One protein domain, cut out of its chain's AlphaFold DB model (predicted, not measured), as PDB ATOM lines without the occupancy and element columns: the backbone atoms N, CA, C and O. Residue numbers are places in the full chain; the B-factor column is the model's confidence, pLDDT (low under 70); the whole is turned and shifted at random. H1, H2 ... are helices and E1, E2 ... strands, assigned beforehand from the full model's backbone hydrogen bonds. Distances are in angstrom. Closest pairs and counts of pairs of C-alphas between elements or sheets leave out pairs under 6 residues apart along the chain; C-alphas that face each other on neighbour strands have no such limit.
ATOM      1  N   GLY A  22       7.152  -9.173  34.333       58.84
ATOM      2  CA  GLY A  22       8.552  -9.133  34.756       58.84
ATOM      3  C   GLY A  22       9.415  -8.582  33.623       58.84
ATOM      4  O   GLY A  22       9.714  -9.294  32.668       58.84
ATOM      5  N   GLY A  23       9.763  -7.299  33.692       61.84
ATOM      6  CA  GLY A  23      10.670  -6.666  32.739       61.84
ATOM      7  C   GLY A  23      12.126  -6.982  33.076       61.84
ATOM      8  O   GLY A  23      12.539  -6.880  34.231       61.84
ATOM      9  N   TYR A  24      12.923  -7.321  32.064       61.00
ATOM     10  CA  TYR A  24      14.382  -7.305  32.157       61.00
ATOM     11  C   TYR A  24      14.879  -6.073  31.407       61.00
ATOM     12  O   TYR A  24      14.697  -5.986  30.192       61.00
ATOM     13  N   SER A  25      15.510  -5.126  32.101       58.81
ATOM     14  CA  SER A  25      16.234  -4.037  31.435       58.81
ATOM     15  C   SER A  25      17.726  -4.270  31.602       58.81
ATOM     16  O   SER A  25      18.255  -4.295  32.714       58.81
ATOM     17  N   ARG A  26      18.396  -4.493  30.472       59.12
ATOM     18  CA  ARG A  26      19.854  -4.524  30.388       59.12
ATOM     19  C   ARG A  26      20.310  -3.106  30.091       59.12
ATOM     20  O   ARG A  26      20.369  -2.713  28.928       59.12
ATOM     21  N   ASP A  27      20.592  -2.343  31.135       58.53
ATOM     22  CA  ASP A  27      21.259  -1.059  30.967       58.53
ATOM     23  C   ASP A  27      22.734  -1.361  30.706       58.53
ATOM     24  O   ASP A  27      23.527  -1.612  31.618       58.53
ATOM     25  N   ILE A  28      23.101  -1.420  29.425       52.00
ATOM     26  CA  ILE A  28      24.483  -1.653  29.016       52.00
ATOM     27  C   ILE A  28      25.282  -0.356  29.215       52.00
ATOM     28  O   ILE A  28      25.589   0.384  28.288       52.00
ATOM     29  N   SER A  29      25.593  -0.036  30.472       54.81
ATOM     30  CA  SER A  29      26.567   1.006  30.788       54.81
ATOM     31  C   SER A  29      27.960   0.437  30.540       54.81
ATOM     32  O   SER A  29      28.620  -0.047  31.456       54.81
ATOM     33  N   ILE A  30      28.389   0.444  29.277       54.66
ATOM     34  CA  ILE A  30      29.775   0.148  28.922       54.66
ATOM     35  C   ILE A  30      30.580   1.364  29.370       54.66
ATOM     36  O   ILE A  30      30.636   2.363  28.661       54.66
ATOM     37  N   LYS A  43      51.589 -12.020  34.361       80.56
ATOM     38  CA  LYS A  43      51.100 -13.369  34.095       80.56
ATOM     39  C   LYS A  43      49.591 -13.396  34.277       80.56
ATOM     40  O   LYS A  43      49.089 -13.103  35.363       80.56
ATOM     41  N   ILE A  44      48.869 -13.766  33.222       81.38
ATOM     42  CA  ILE A  44      47.420 -13.978  33.283       81.38
ATOM     43  C   ILE A  44      47.169 -15.288  34.035       81.38
ATOM     44  O   ILE A  44      47.608 -16.352  33.596       81.38
ATOM     45  N   LEU A  45      46.491 -15.205  35.179       81.94
ATOM     46  CA  LEU A  45      46.148 -16.364  36.009       81.94
ATOM     47  C   LEU A  45      44.817 -17.001  35.594       81.94
ATOM     48  O   LEU A  45      44.634 -18.202  35.770       81.94
ATOM     49  N   GLY A  46      43.896 -16.212  35.034       83.62
ATOM     50  CA  GLY A  46      42.614 -16.698  34.527       83.62
ATOM     51  C   GLY A  46      41.515 -15.640  34.549       83.62
ATOM     52  O   GLY A  46      41.709 -14.535  35.049       83.62
ATOM     53  N   LYS A  47      40.343 -15.996  34.015       86.81
ATOM     54  CA  LYS A  47      39.137 -15.159  34.063       86.81
ATOM     55  C   LYS A  47      38.439 -15.292  35.407       86.81
ATOM     56  O   LYS A  47      38.251 -16.408  35.888       86.81
ATOM     57  N   SER A  48      38.031 -14.164  35.982       85.12
ATOM     58  CA  SER A  48      37.222 -14.137  37.198       85.12
ATOM     59  C   SER A  48      36.050 -13.173  37.077       85.12
ATOM     60  O   SER A  48      36.096 -12.178  36.352       85.12
ATOM     61  N   GLU A  49      34.997 -13.487  37.822       86.75
ATOM     62  CA  GLU A  49      33.727 -12.774  37.813       86.75
ATOM     63  C   GLU A  49      33.360 -12.312  39.221       86.75
ATOM     64  O   GLU A  49      33.424 -13.082  40.189       86.75
ATOM     65  N   GLY A  50      32.928 -11.060  39.331       83.94
ATOM     66  CA  GLY A  50      32.434 -10.424  40.544       83.94
ATOM     67  C   GLY A  50      30.990  -9.974  40.383       83.94
ATOM     68  O   GLY A  50      30.606  -9.483  39.322       83.94
ATOM     69  N   ARG A  51      30.179 -10.109  41.438       84.31
ATOM     70  CA  ARG A  51      28.778  -9.675  41.415       84.31
ATOM     71  C   ARG A  51      28.446  -8.862  42.657       84.31
ATOM     72  O   ARG A  51      28.730  -9.277  43.774       84.31
ATOM     73  N   SER A  52      27.792  -7.727  42.451       85.38
ATOM     74  CA  SER A  52      27.245  -6.889  43.518       85.38
ATOM     75  C   SER A  52      25.809  -6.543  43.162       85.38
ATOM     76  O   SER A  52      25.533  -6.148  42.031       85.38
ATOM     77  N   SER A  53      24.868  -6.743  44.082       84.44
ATOM     78  CA  SER A  53      23.445  -6.540  43.807       84.44
ATOM     79  C   SER A  53      22.751  -5.774  44.917       84.44
ATOM     80  O   SER A  53      23.004  -6.029  46.094       84.44
ATOM     81  N   VAL A  54      21.820  -4.904  44.532       85.62
ATOM     82  CA  VAL A  54      20.956  -4.156  45.441       85.62
ATOM     83  C   VAL A  54      19.482  -4.439  45.151       85.62
ATOM     84  O   VAL A  54      19.037  -4.401  44.004       85.62
ATOM     85  N   PHE A  55      18.717  -4.718  46.203       85.75
ATOM     86  CA  PHE A  55      17.278  -4.933  46.157       85.75
ATOM     87  C   PHE A  55      16.545  -3.677  46.636       85.75
ATOM     88  O   PHE A  55      16.757  -3.206  47.757       85.75
ATOM     89  N   PHE A  56      15.650  -3.160  45.798       82.44
ATOM     90  CA  PHE A  56      14.752  -2.059  46.123       82.44
ATOM     91  C   PHE A  56      13.339  -2.585  46.311       82.44
ATOM     92  O   PHE A  56      12.699  -2.980  45.337       82.44
ATOM     93  N   LEU A  57      12.833  -2.529  47.538       85.31
ATOM     94  CA  LEU A  57      11.459  -2.879  47.871       85.31
ATOM     95  C   LEU A  57      10.513  -1.726  47.495       85.31
ATOM     96  O   LEU A  57      10.816  -0.553  47.740       85.31
ATOM     97  N   PHE A  58       9.377  -2.057  46.875       79.81
ATOM     98  CA  PHE A  58       8.361  -1.102  46.400       79.81
ATOM     99  C   PHE A  58       8.921   0.049  45.545       79.81
ATOM    100  O   PHE A  58       8.381   1.152  45.550       79.81
ATOM    101  N   ASN A  59      10.028  -0.191  44.831       71.31
ATOM    102  CA  ASN A  59      10.736   0.810  44.023       71.31
ATOM    103  C   ASN A  59      11.271   2.034  44.808       71.31
ATOM    104  O   ASN A  59      11.759   2.979  44.192       71.31
ATOM    105  N   LEU A  60      11.211   2.029  46.146       78.31
ATOM    106  CA  LEU A  60      11.527   3.205  46.966       78.31
ATOM    107  C   LEU A  60      12.576   2.921  48.042       78.31
ATOM    108  O   LEU A  60      13.446   3.756  48.277       78.31
ATOM    109  N   PHE A  61      12.535   1.743  48.669       82.00
ATOM    110  CA  PHE A  61      13.380   1.441  49.822       82.00
ATOM    111  C   PHE A  61      14.498   0.460  49.452       82.00
ATOM    112  O   PHE A  61      14.200  -0.703  49.172       82.00
ATOM    113  N   PRO A  62      15.779   0.875  49.452       81.25
ATOM    114  CA  PRO A  62      16.888  -0.064  49.348       81.25
ATOM    115  C   PRO A  62      16.959  -0.879  50.644       81.25
ATOM    116  O   PRO A  62      17.154  -0.325  51.723       81.25
ATOM    117  N   VAL A  63      16.758  -2.190  50.545       79.62
ATOM    118  CA  VAL A  63      16.757  -3.086  51.719       79.62
ATOM    119  C   VAL A  63      18.133  -3.716  51.941       79.62
ATOM    120  O   VAL A  63      18.450  -4.164  53.039       79.62
ATOM    121  N   THR A  64      18.973  -3.742  50.907       80.88
ATOM    122  CA  THR A  64      20.287  -4.393  50.932       80.88
ATOM    123  C   THR A  64      21.423  -3.380  50.815       80.88
ATOM    124  O   THR A  64      21.198  -2.184  50.643       80.88
ATOM    125  N   ASN A  65      22.660  -3.882  50.857       76.94
ATOM    126  CA  ASN A  65      23.861  -3.077  50.668       76.94
ATOM    127  C   ASN A  65      23.805  -2.213  49.397       76.94
ATOM    128  O   ASN A  65      23.244  -2.648  48.381       76.94
ATOM    129  N   PRO A  66      24.398  -1.005  49.448       77.81
ATOM    130  CA  PRO A  66      24.486  -0.129  48.295       77.81
ATOM    131  C   PRO A  66      25.268  -0.814  47.176       77.81
ATOM    132  O   PRO A  66      26.224  -1.554  47.417       77.81
ATOM    133  N   LEU A  67      24.854  -0.543  45.941       77.31
ATOM    134  CA  LEU A  67      25.506  -1.067  44.753       77.31
ATOM    135  C   LEU A  67      26.944  -0.541  44.688       77.31
ATOM    136  O   LEU A  67      27.161   0.657  44.521       77.31
ATOM    137  N   ASN A  68      27.914  -1.437  44.854       81.19
ATOM    138  CA  ASN A  68      29.329  -1.084  44.909       81.19
ATOM    139  C   ASN A  68      30.148  -1.985  43.974       81.19
ATOM    140  O   ASN A  68      30.070  -3.215  44.063       81.19
ATOM    141  N   ILE A  69      30.895  -1.357  43.066       79.50
ATOM    142  CA  ILE A  69      31.661  -2.023  42.003       79.50
ATOM    143  C   ILE A  69      32.982  -2.549  42.564       79.50
ATOM    144  O   ILE A  69      33.415  -3.644  42.219       79.50
ATOM    145  N   GLU A  70      33.594  -1.807  43.482       83.56
ATOM    146  CA  GLU A  70      34.857  -2.153  44.131       83.56
ATOM    147  C   GLU A  70      34.716  -3.444  44.943       83.56
ATOM    148  O   GLU A  70      35.616  -4.283  44.962       83.56
ATOM    149  N   TYR A  71      33.550  -3.648  45.555       84.44
ATOM    150  CA  TYR A  71      33.195  -4.888  46.226       84.44
ATOM    151  C   TYR A  71      33.110  -6.062  45.243       84.44
ATOM    152  O   TYR A  71      33.681  -7.118  45.515       84.44
ATOM    153  N   ALA A  72      32.463  -5.878  44.085       82.75
ATOM    154  CA  ALA A  72      32.423  -6.903  43.041       82.75
ATOM    155  C   ALA A  72      33.833  -7.230  42.528       82.75
ATOM    156  O   ALA A  72      34.187  -8.402  42.411       82.75
ATOM    157  N   LEU A  73      34.662  -6.212  42.295       82.12
ATOM    158  CA  LEU A  73      36.045  -6.376  41.854       82.12
ATOM    159  C   LEU A  73      36.885  -7.134  42.889       82.12
ATOM    160  O   LEU A  73      37.598  -8.073  42.544       82.12
ATOM    161  N   SER A  74      36.758  -6.771  44.164       85.00
ATOM    162  CA  SER A  74      37.463  -7.427  45.267       85.00
ATOM    163  C   SER A  74      37.065  -8.898  45.391       85.00
ATOM    164  O   SER A  74      37.933  -9.768  45.466       85.00
ATOM    165  N   GLN A  75      35.765  -9.205  45.304       84.44
ATOM    166  CA  GLN A  75      35.296 -10.590  45.242       84.44
ATOM    167  C   GLN A  75      35.871 -11.344  44.039       84.44
ATOM    168  O   GLN A  75      36.195 -12.524  44.157       84.44
ATOM    169  N   ALA A  76      35.997 -10.691  42.883       84.50
ATOM    170  CA  ALA A  76      36.536 -11.320  41.686       84.50
ATOM    171  C   ALA A  76      38.036 -11.633  41.827       84.50
ATOM    172  O   ALA A  76      38.460 -12.746  41.517       84.50
ATOM    173  N   VAL A  77      38.841 -10.703  42.345       83.31
ATOM    174  CA  VAL A  77      40.287 -10.919  42.535       83.31
ATOM    175  C   VAL A  77      40.556 -11.981  43.607       83.31
ATOM    176  O   VAL A  77      41.402 -12.848  43.407       83.31
ATOM    177  N   GLN A  78      39.787 -11.995  44.700       85.44
ATOM    178  CA  GLN A  78      39.962 -12.958  45.799       85.44
ATOM    179  C   GLN A  78      39.636 -14.413  45.426       85.44
ATOM    180  O   GLN A  78      40.101 -15.330  46.102       85.44
ATOM    181  N   LYS A  79      38.853 -14.653  44.366       85.44
ATOM    182  CA  LYS A  79      38.528 -16.014  43.903       85.44
ATOM    183  C   LYS A  79      39.739 -16.771  43.357       85.44
ATOM    184  O   LYS A  79      39.725 -18.000  43.381       85.44
ATOM    185  N   ILE A  80      40.756 -16.067  42.855       81.12
ATOM    186  CA  ILE A  80      41.945 -16.687  42.263       81.12
ATOM    187  C   ILE A  80      43.132 -16.510  43.219       81.12
ATOM    188  O   ILE A  80      43.571 -15.380  43.449       81.12
ATOM    189  N   PRO A  81      43.690 -17.603  43.773       77.25
ATOM    190  CA  PRO A  81      44.844 -17.507  44.657       77.25
ATOM    191  C   PRO A  81      46.054 -16.956  43.886       77.25
ATOM    192  O   PRO A  81      46.445 -17.499  42.856       77.25
ATOM    193  N   GLY A  82      46.642 -15.862  44.383       76.62
ATOM    194  CA  GLY A  82      47.796 -15.194  43.760       76.62
ATOM    195  C   GLY A  82      47.453 -14.074  42.768       76.62
ATOM    196  O   GLY A  82      48.367 -13.458  42.211       76.62
ATOM    197  N   GLY A  83      46.164 -13.785  42.562       75.31
ATOM    198  CA  GLY A  83      45.707 -12.618  41.809       75.31
ATOM    199  C   GLY A  83      45.943 -11.323  42.576       75.31
ATOM    200  O   GLY A  83      45.470 -11.182  43.700       75.31
ATOM    201  N   GLN A  84      46.669 -10.381  41.978       80.00
ATOM    202  CA  GLN A  84      46.922  -9.068  42.586       80.00
ATOM    203  C   GLN A  84      46.036  -7.982  41.979       80.00
ATOM    204  O   GLN A  84      45.604  -7.068  42.676       80.00
ATOM    205  N   SER A  85      45.759  -8.080  40.679       78.56
ATOM    206  CA  SER A  85      44.954  -7.101  39.955       78.56
ATOM    207  C   SER A  85      44.127  -7.772  38.863       78.56
ATOM    208  O   SER A  85      44.298  -8.957  38.577       78.56
ATOM    209  N   MET A  86      43.214  -7.017  38.259       78.94
ATOM    210  CA  MET A  86      42.371  -7.454  37.152       78.94
ATOM    211  C   MET A  86      42.500  -6.474  35.985       78.94
ATOM    212  O   MET A  86      42.474  -5.259  36.174       78.94
ATOM    213  N   VAL A  87      42.628  -7.013  34.775       80.38
ATOM    214  CA  VAL A  87      42.699  -6.273  33.510       80.38
ATOM    215  C   VAL A  87      41.518  -6.646  32.618       80.38
ATOM    216  O   VAL A  87      40.805  -7.610  32.893       80.38
ATOM    217  N   ASN A  88      41.311  -5.882  31.540       77.50
ATOM    218  CA  ASN A  88      40.244  -6.131  30.566       77.50
ATOM    219  C   ASN A  88      38.850  -6.230  31.223       77.50
ATOM    220  O   ASN A  88      38.109  -7.195  31.045       77.50
ATOM    221  N   ILE A  89      38.528  -5.228  32.047       81.38
ATOM    222  CA  ILE A  89      37.320  -5.227  32.869       81.38
ATOM    223  C   ILE A  89      36.104  -4.894  32.004       81.38
ATOM    224  O   ILE A  89      36.043  -3.841  31.366       81.38
ATOM    225  N   LYS A  90      35.100  -5.766  32.039       82.56
ATOM    226  CA  LYS A  90      33.785  -5.558  31.439       82.56
ATOM    227  C   LYS A  90      32.744  -5.455  32.543       82.56
ATOM    228  O   LYS A  90      32.567  -6.377  33.332       82.56
ATOM    229  N   ILE A  91      32.038  -4.329  32.573       83.19
ATOM    230  CA  ILE A  91      30.998  -4.041  33.560       83.19
ATOM    231  C   ILE A  91      29.667  -3.955  32.823       83.19
ATOM    232  O   ILE A  91      29.566  -3.263  31.808       83.19
ATOM    233  N   TRP A  92      28.646  -4.653  33.313       83.00
ATOM    234  CA  TRP A  92      27.278  -4.461  32.834       83.00
ATOM    235  C   TRP A  92      26.278  -4.505  33.983       83.00
ATOM    236  O   TRP A  92      26.472  -5.192  34.991       83.00
ATOM    237  N   HIS A  93      25.204  -3.734  33.816       84.19
ATOM    238  CA  HIS A  93      24.145  -3.585  34.799       84.19
ATOM    239  C   HIS A  93      22.897  -4.322  34.306       84.19
ATOM    240  O   HIS A  93      22.422  -4.130  33.185       84.19
ATOM    241  N   GLU A  94      22.354  -5.181  35.157       81.12
ATOM    242  CA  GLU A  94      21.103  -5.893  34.926       81.12
ATOM    243  C   GLU A  94      20.077  -5.424  35.951       81.12
ATOM    244  O   GLU A  94      20.256  -5.614  37.155       81.12
ATOM    245  N   THR A  95      18.988  -4.824  35.477       83.06
ATOM    246  CA  THR A  95      17.857  -4.464  36.329       83.06
ATOM    247  C   THR A  95      16.744  -5.485  36.119       83.06
ATOM    248  O   THR A  95      16.157  -5.572  35.037       83.06
ATOM    249  N   GLN A  96      16.459  -6.270  37.156       83.31
ATOM    250  CA  GLN A  96      15.342  -7.211  37.187       83.31
ATOM    251  C   GLN A  96      14.150  -6.560  37.888       83.31
ATOM    252  O   GLN A  96      14.243  -6.190  39.062       83.31
ATOM    253  N   TYR A  97      13.032  -6.405  37.180       79.62
ATOM    254  CA  TYR A  97      11.809  -5.832  37.738       79.62
ATOM    255  C   TYR A  97      10.889  -6.937  38.256       79.62
ATOM    256  O   TYR A  97      10.439  -7.797  37.501       79.62
ATOM    257  N   TYR A  98      10.567  -6.872  39.543       77.56
ATOM    258  CA  TYR A  98       9.647  -7.776  40.222       77.56
ATOM    259  C   TYR A  98       8.443  -6.988  40.732       77.56
ATOM    260  O   TYR A  98       8.340  -6.679  41.916       77.56
ATOM    261  N   PHE A  99       7.511  -6.642  39.849       72.56
ATOM    262  CA  PHE A  99       6.243  -6.059  40.289       72.56
ATOM    263  C   PHE A  99       5.444  -7.095  41.104       72.56
ATOM    264  O   PHE A  99       5.355  -8.242  40.660       72.56
ATOM    265  N   PRO A 100       4.839  -6.759  42.264       74.31
ATOM    266  CA  PRO A 100       4.795  -5.478  42.992       74.31
ATOM    267  C   PRO A 100       5.881  -5.326  44.080       74.31
ATOM    268  O   PRO A 100       5.927  -4.314  44.778       74.31
ATOM    269  N   LEU A 101       6.720  -6.347  44.261       78.12
ATOM    270  CA  LEU A 101       7.692  -6.445  45.348       78.12
ATOM    271  C   LEU A 101       8.821  -5.418  45.223       78.12
ATOM    272  O   LEU A 101       9.260  -4.877  46.234       78.12
ATOM    273  N   GLY A 102       9.299  -5.110  44.019       80.69
ATOM    274  CA  GLY A 102      10.462  -4.250  43.863       80.69
ATOM    275  C   GLY A 102      11.244  -4.423  42.569       80.69
ATOM    276  O   GLY A 102      10.765  -4.990  41.592       80.69
ATOM    277  N   ARG A 103      12.484  -3.934  42.570       84.88
ATOM    278  CA  ARG A 103      13.467  -4.169  41.505       84.88
ATOM    279  C   ARG A 103      14.812  -4.553  42.105       84.88
ATOM    280  O   ARG A 103      15.164  -4.095  43.191       84.88
ATOM    281  N   VAL A 104      15.568  -5.374  41.393       83.00
ATOM    282  CA  VAL A 104      16.930  -5.763  41.759       83.00
ATOM    283  C   VAL A 104      17.870  -5.201  40.720       83.00
ATOM    284  O   VAL A 104      17.707  -5.490  39.540       83.00
ATOM    285  N   HIS A 105      18.853  -4.421  41.149       82.81
ATOM    286  CA  HIS A 105      19.952  -4.030  40.278       82.81
ATOM    287  C   HIS A 105      21.137  -4.921  40.586       82.81
ATOM    288  O   HIS A 105      21.570  -5.013  41.731       82.81
ATOM    289  N   ILE A 106      21.649  -5.577  39.562       83.50
ATOM    290  CA  ILE A 106      22.798  -6.462  39.629       83.50
ATOM    291  C   ILE A 106      23.880  -5.830  38.768       83.50
ATOM    292  O   ILE A 106      23.661  -5.542  37.596       83.50
ATOM    293  N   VAL A 107      25.048  -5.614  39.350       86.19
ATOM    294  CA  VAL A 107      26.266  -5.272  38.625       86.19
ATOM    295  C   VAL A 107      27.112  -6.515  38.543       86.19
ATOM    296  O   VAL A 107      27.466  -7.114  39.564       86.19
ATOM    297  N   ASN A 108      27.429  -6.886  37.313       86.50
ATOM    298  CA  ASN A 108      28.370  -7.941  37.017       86.50
ATOM    299  C   ASN A 108      29.662  -7.305  36.506       86.50
ATOM    300  O   ASN A 108      29.632  -6.348  35.723       86.50
ATOM    301  N   VAL A 109      30.780  -7.844  36.973       84.06
ATOM    302  CA  VAL A 109      32.129  -7.449  36.584       84.06
ATOM    303  C   VAL A 109      32.851  -8.707  36.115       84.06
ATOM    304  O   VAL A 109      33.040  -9.632  36.899       84.06
ATOM    305  N   GLU A 110      33.241  -8.744  34.849       86.38
ATOM    306  CA  GLU A 110      34.139  -9.755  34.282       86.38
ATOM    307  C   GLU A 110      35.518  -9.136  34.075       86.38
ATOM    308  O   GLU A 110      35.616  -7.984  33.652       86.38
ATOM    309  N   GLY A 111      36.579  -9.906  34.297       84.38
ATOM    310  CA  GLY A 111      37.912  -9.512  33.856       84.38
ATOM    311  C   GLY A 111      38.957 -10.607  34.023       84.38
ATOM    312  O   GLY A 111      38.728 -11.646  34.652       84.38
ATOM    313  N   ASP A 112      40.119 -10.365  33.430       86.06
ATOM    314  CA  ASP A 112      41.265 -11.266  33.472       86.06
ATOM    315  C   ASP A 112      42.121 -10.925  34.699       86.06
ATOM    316  O   ASP A 112      42.610  -9.805  34.840       86.06
ATOM    317  N   VAL A 113      42.301 -11.869  35.620       84.56
ATOM    318  CA  VAL A 113      43.126 -11.679  36.819       84.56
ATOM    319  C   VAL A 113      44.592 -11.875  36.466       84.56
ATOM    320  O   VAL A 113      44.975 -12.866  35.837       84.56
ATOM    321  N   VAL A 114      45.420 -10.937  36.910       83.94
ATOM    322  CA  VAL A 114      46.852 -10.897  36.635       83.94
ATOM    323  C   VAL A 114      47.662 -10.934  37.925       83.94
ATOM    324  O   VAL A 114      47.252 -10.418  38.973       83.94
ATOM    325  N   SER A 115      48.835 -11.553  37.833       80.88
ATOM    326  CA  SER A 115      49.876 -11.500  38.853       80.88
ATOM    327  C   SER A 115      51.097 -10.802  38.275       80.88
ATOM    328  O   SER A 115      51.501 -11.090  37.143       80.88
ATOM    329  N   PHE A 116      51.679  -9.889  39.044       77.00
ATOM    330  CA  PHE A 116      52.953  -9.278  38.705       77.00
ATOM    331  C   PHE A 116      54.051 -10.142  39.323       77.00
ATOM    332  O   PHE A 116      54.136 -10.266  40.546       77.00
ATOM    333  N   GLU A 117      54.876 -10.775  38.488       67.50
ATOM    334  CA  GLU A 117      56.122 -11.360  38.975       67.50
ATOM    335  C   GLU A 117      57.029 -10.188  39.353       67.50
ATOM    336  O   GLU A 117      57.333  -9.344  38.511       67.50
ATOM    337  N   THR A 118      57.347 -10.081  40.646       58.09
ATOM    338  CA  THR A 118      58.012  -8.942  41.290       58.09
ATOM    339  C   THR A 118      59.116  -8.333  40.427       58.09
ATOM    340  O   THR A 118      60.270  -8.750  40.459       58.09
ATOM    341  N   SER A 119      58.750  -7.285  39.700       47.38
ATOM    342  CA  SER A 119      59.645  -6.239  39.229       47.38
ATOM    343  C   SER A 119      59.271  -5.018  40.067       47.38
ATOM    344  O   SER A 119      58.086  -4.673  40.103       47.38
ATOM    345  N   PRO A 120      60.196  -4.401  40.818       54.72
ATOM    346  CA  PRO A 120      59.832  -3.274  41.656       54.72
ATOM    347  C   PRO A 120      59.380  -2.091  40.780       54.72
ATOM    348  O   PRO A 120      59.922  -1.877  39.698       54.72
TER     349      PRO A 120
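AT A GLANCE: This is residues 22 to 30 and 43 to 120 of the 159 residues of an uncharacterized protein of Leptospiraceae bacterium (UniProt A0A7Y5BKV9). A long, narrow, twisted sheet of three long strands, E3, E4 and E2, with the short strand E1 added at the E3 edge, curls round one short helix, H1, which covers part of one face. The sheet makes the length of the rod, and the link from E2 to H1 folds back at one end of it. The printed part has 87 residues with four named strands and one named helix, in the order E1, E2, H1, E3, E4 along the chain; the sheet's order is E1 - E3 - E4 - E2, all antiparallel. The class is mostly strand, and the whole is loose, with a radius of gyration of the C-alphas of 15.7 A and spans of 54 by 22 by 17 A.

HOW THE PARTS SIT: In the sheet, E3, residues 85 to 98, and E4, residues 102 to 115, are inner strands and form a hairpin; N 94 and O 106 are 2.8 A apart, within hydrogen-bond range. E2, residues 43 to 57, is an edge strand antiparallel to E4 at 167 degrees, with N 50 and O 109 at 2.8 A. E1, residues 24 to 27, is the other edge strand, antiparallel to E3 at 142 degrees, with N 95 and O 25 at 2.9 A. E1 and E2 are apart. H1, residues 69 to 78, is on one face of the sheet, giving two layers, a helix layer and a sheet layer. The closest C-alphas of H1 and E2 are those of Ala 72 and Gly 50, 4.3 A apart; those of H1 and E4 are Val 77 and Val 113, 6.4 A apart. E2, H1 and E3 form a split strand-helix-strand unit, two strands running the same way with E4 between them in the sheet, and its crossover is right-handed. In H1 every O i to N i+4 pair is within hydrogen-bond range.

IN THESE COORDINATES: E2 is 43.3 A long from C-alpha 43 at (51.100, -13.369, 34.095) to C-alpha 57, and bends by 51 degrees at residue 46. E4 spans 40.4 A and ends at C-alpha 115, (49.876, -11.500, 38.853). E3 spans 35.3 A and bends by 82 degrees at residue 88. H1 spans 14.2 A, and E1 spans 9.4 A from C-alpha 24 at (14.382, -7.305, 32.157). Residues 61 to 62 pair antiparallel with residues 56 to 57 of E2.

THE WHOLE: The two C-alphas farthest apart, those of Pro 100 and Pro 120, are 55.1 A apart. Residues 31 to 42 are not printed, and C-alphas 30 and 43 are 25.8 A apart across this cut. The link from E2 to H1 is long, 11 residues. The mean pLDDT of the printed part is 78.2; residues 22 to 30 and 117 to 120 of this model are under 70.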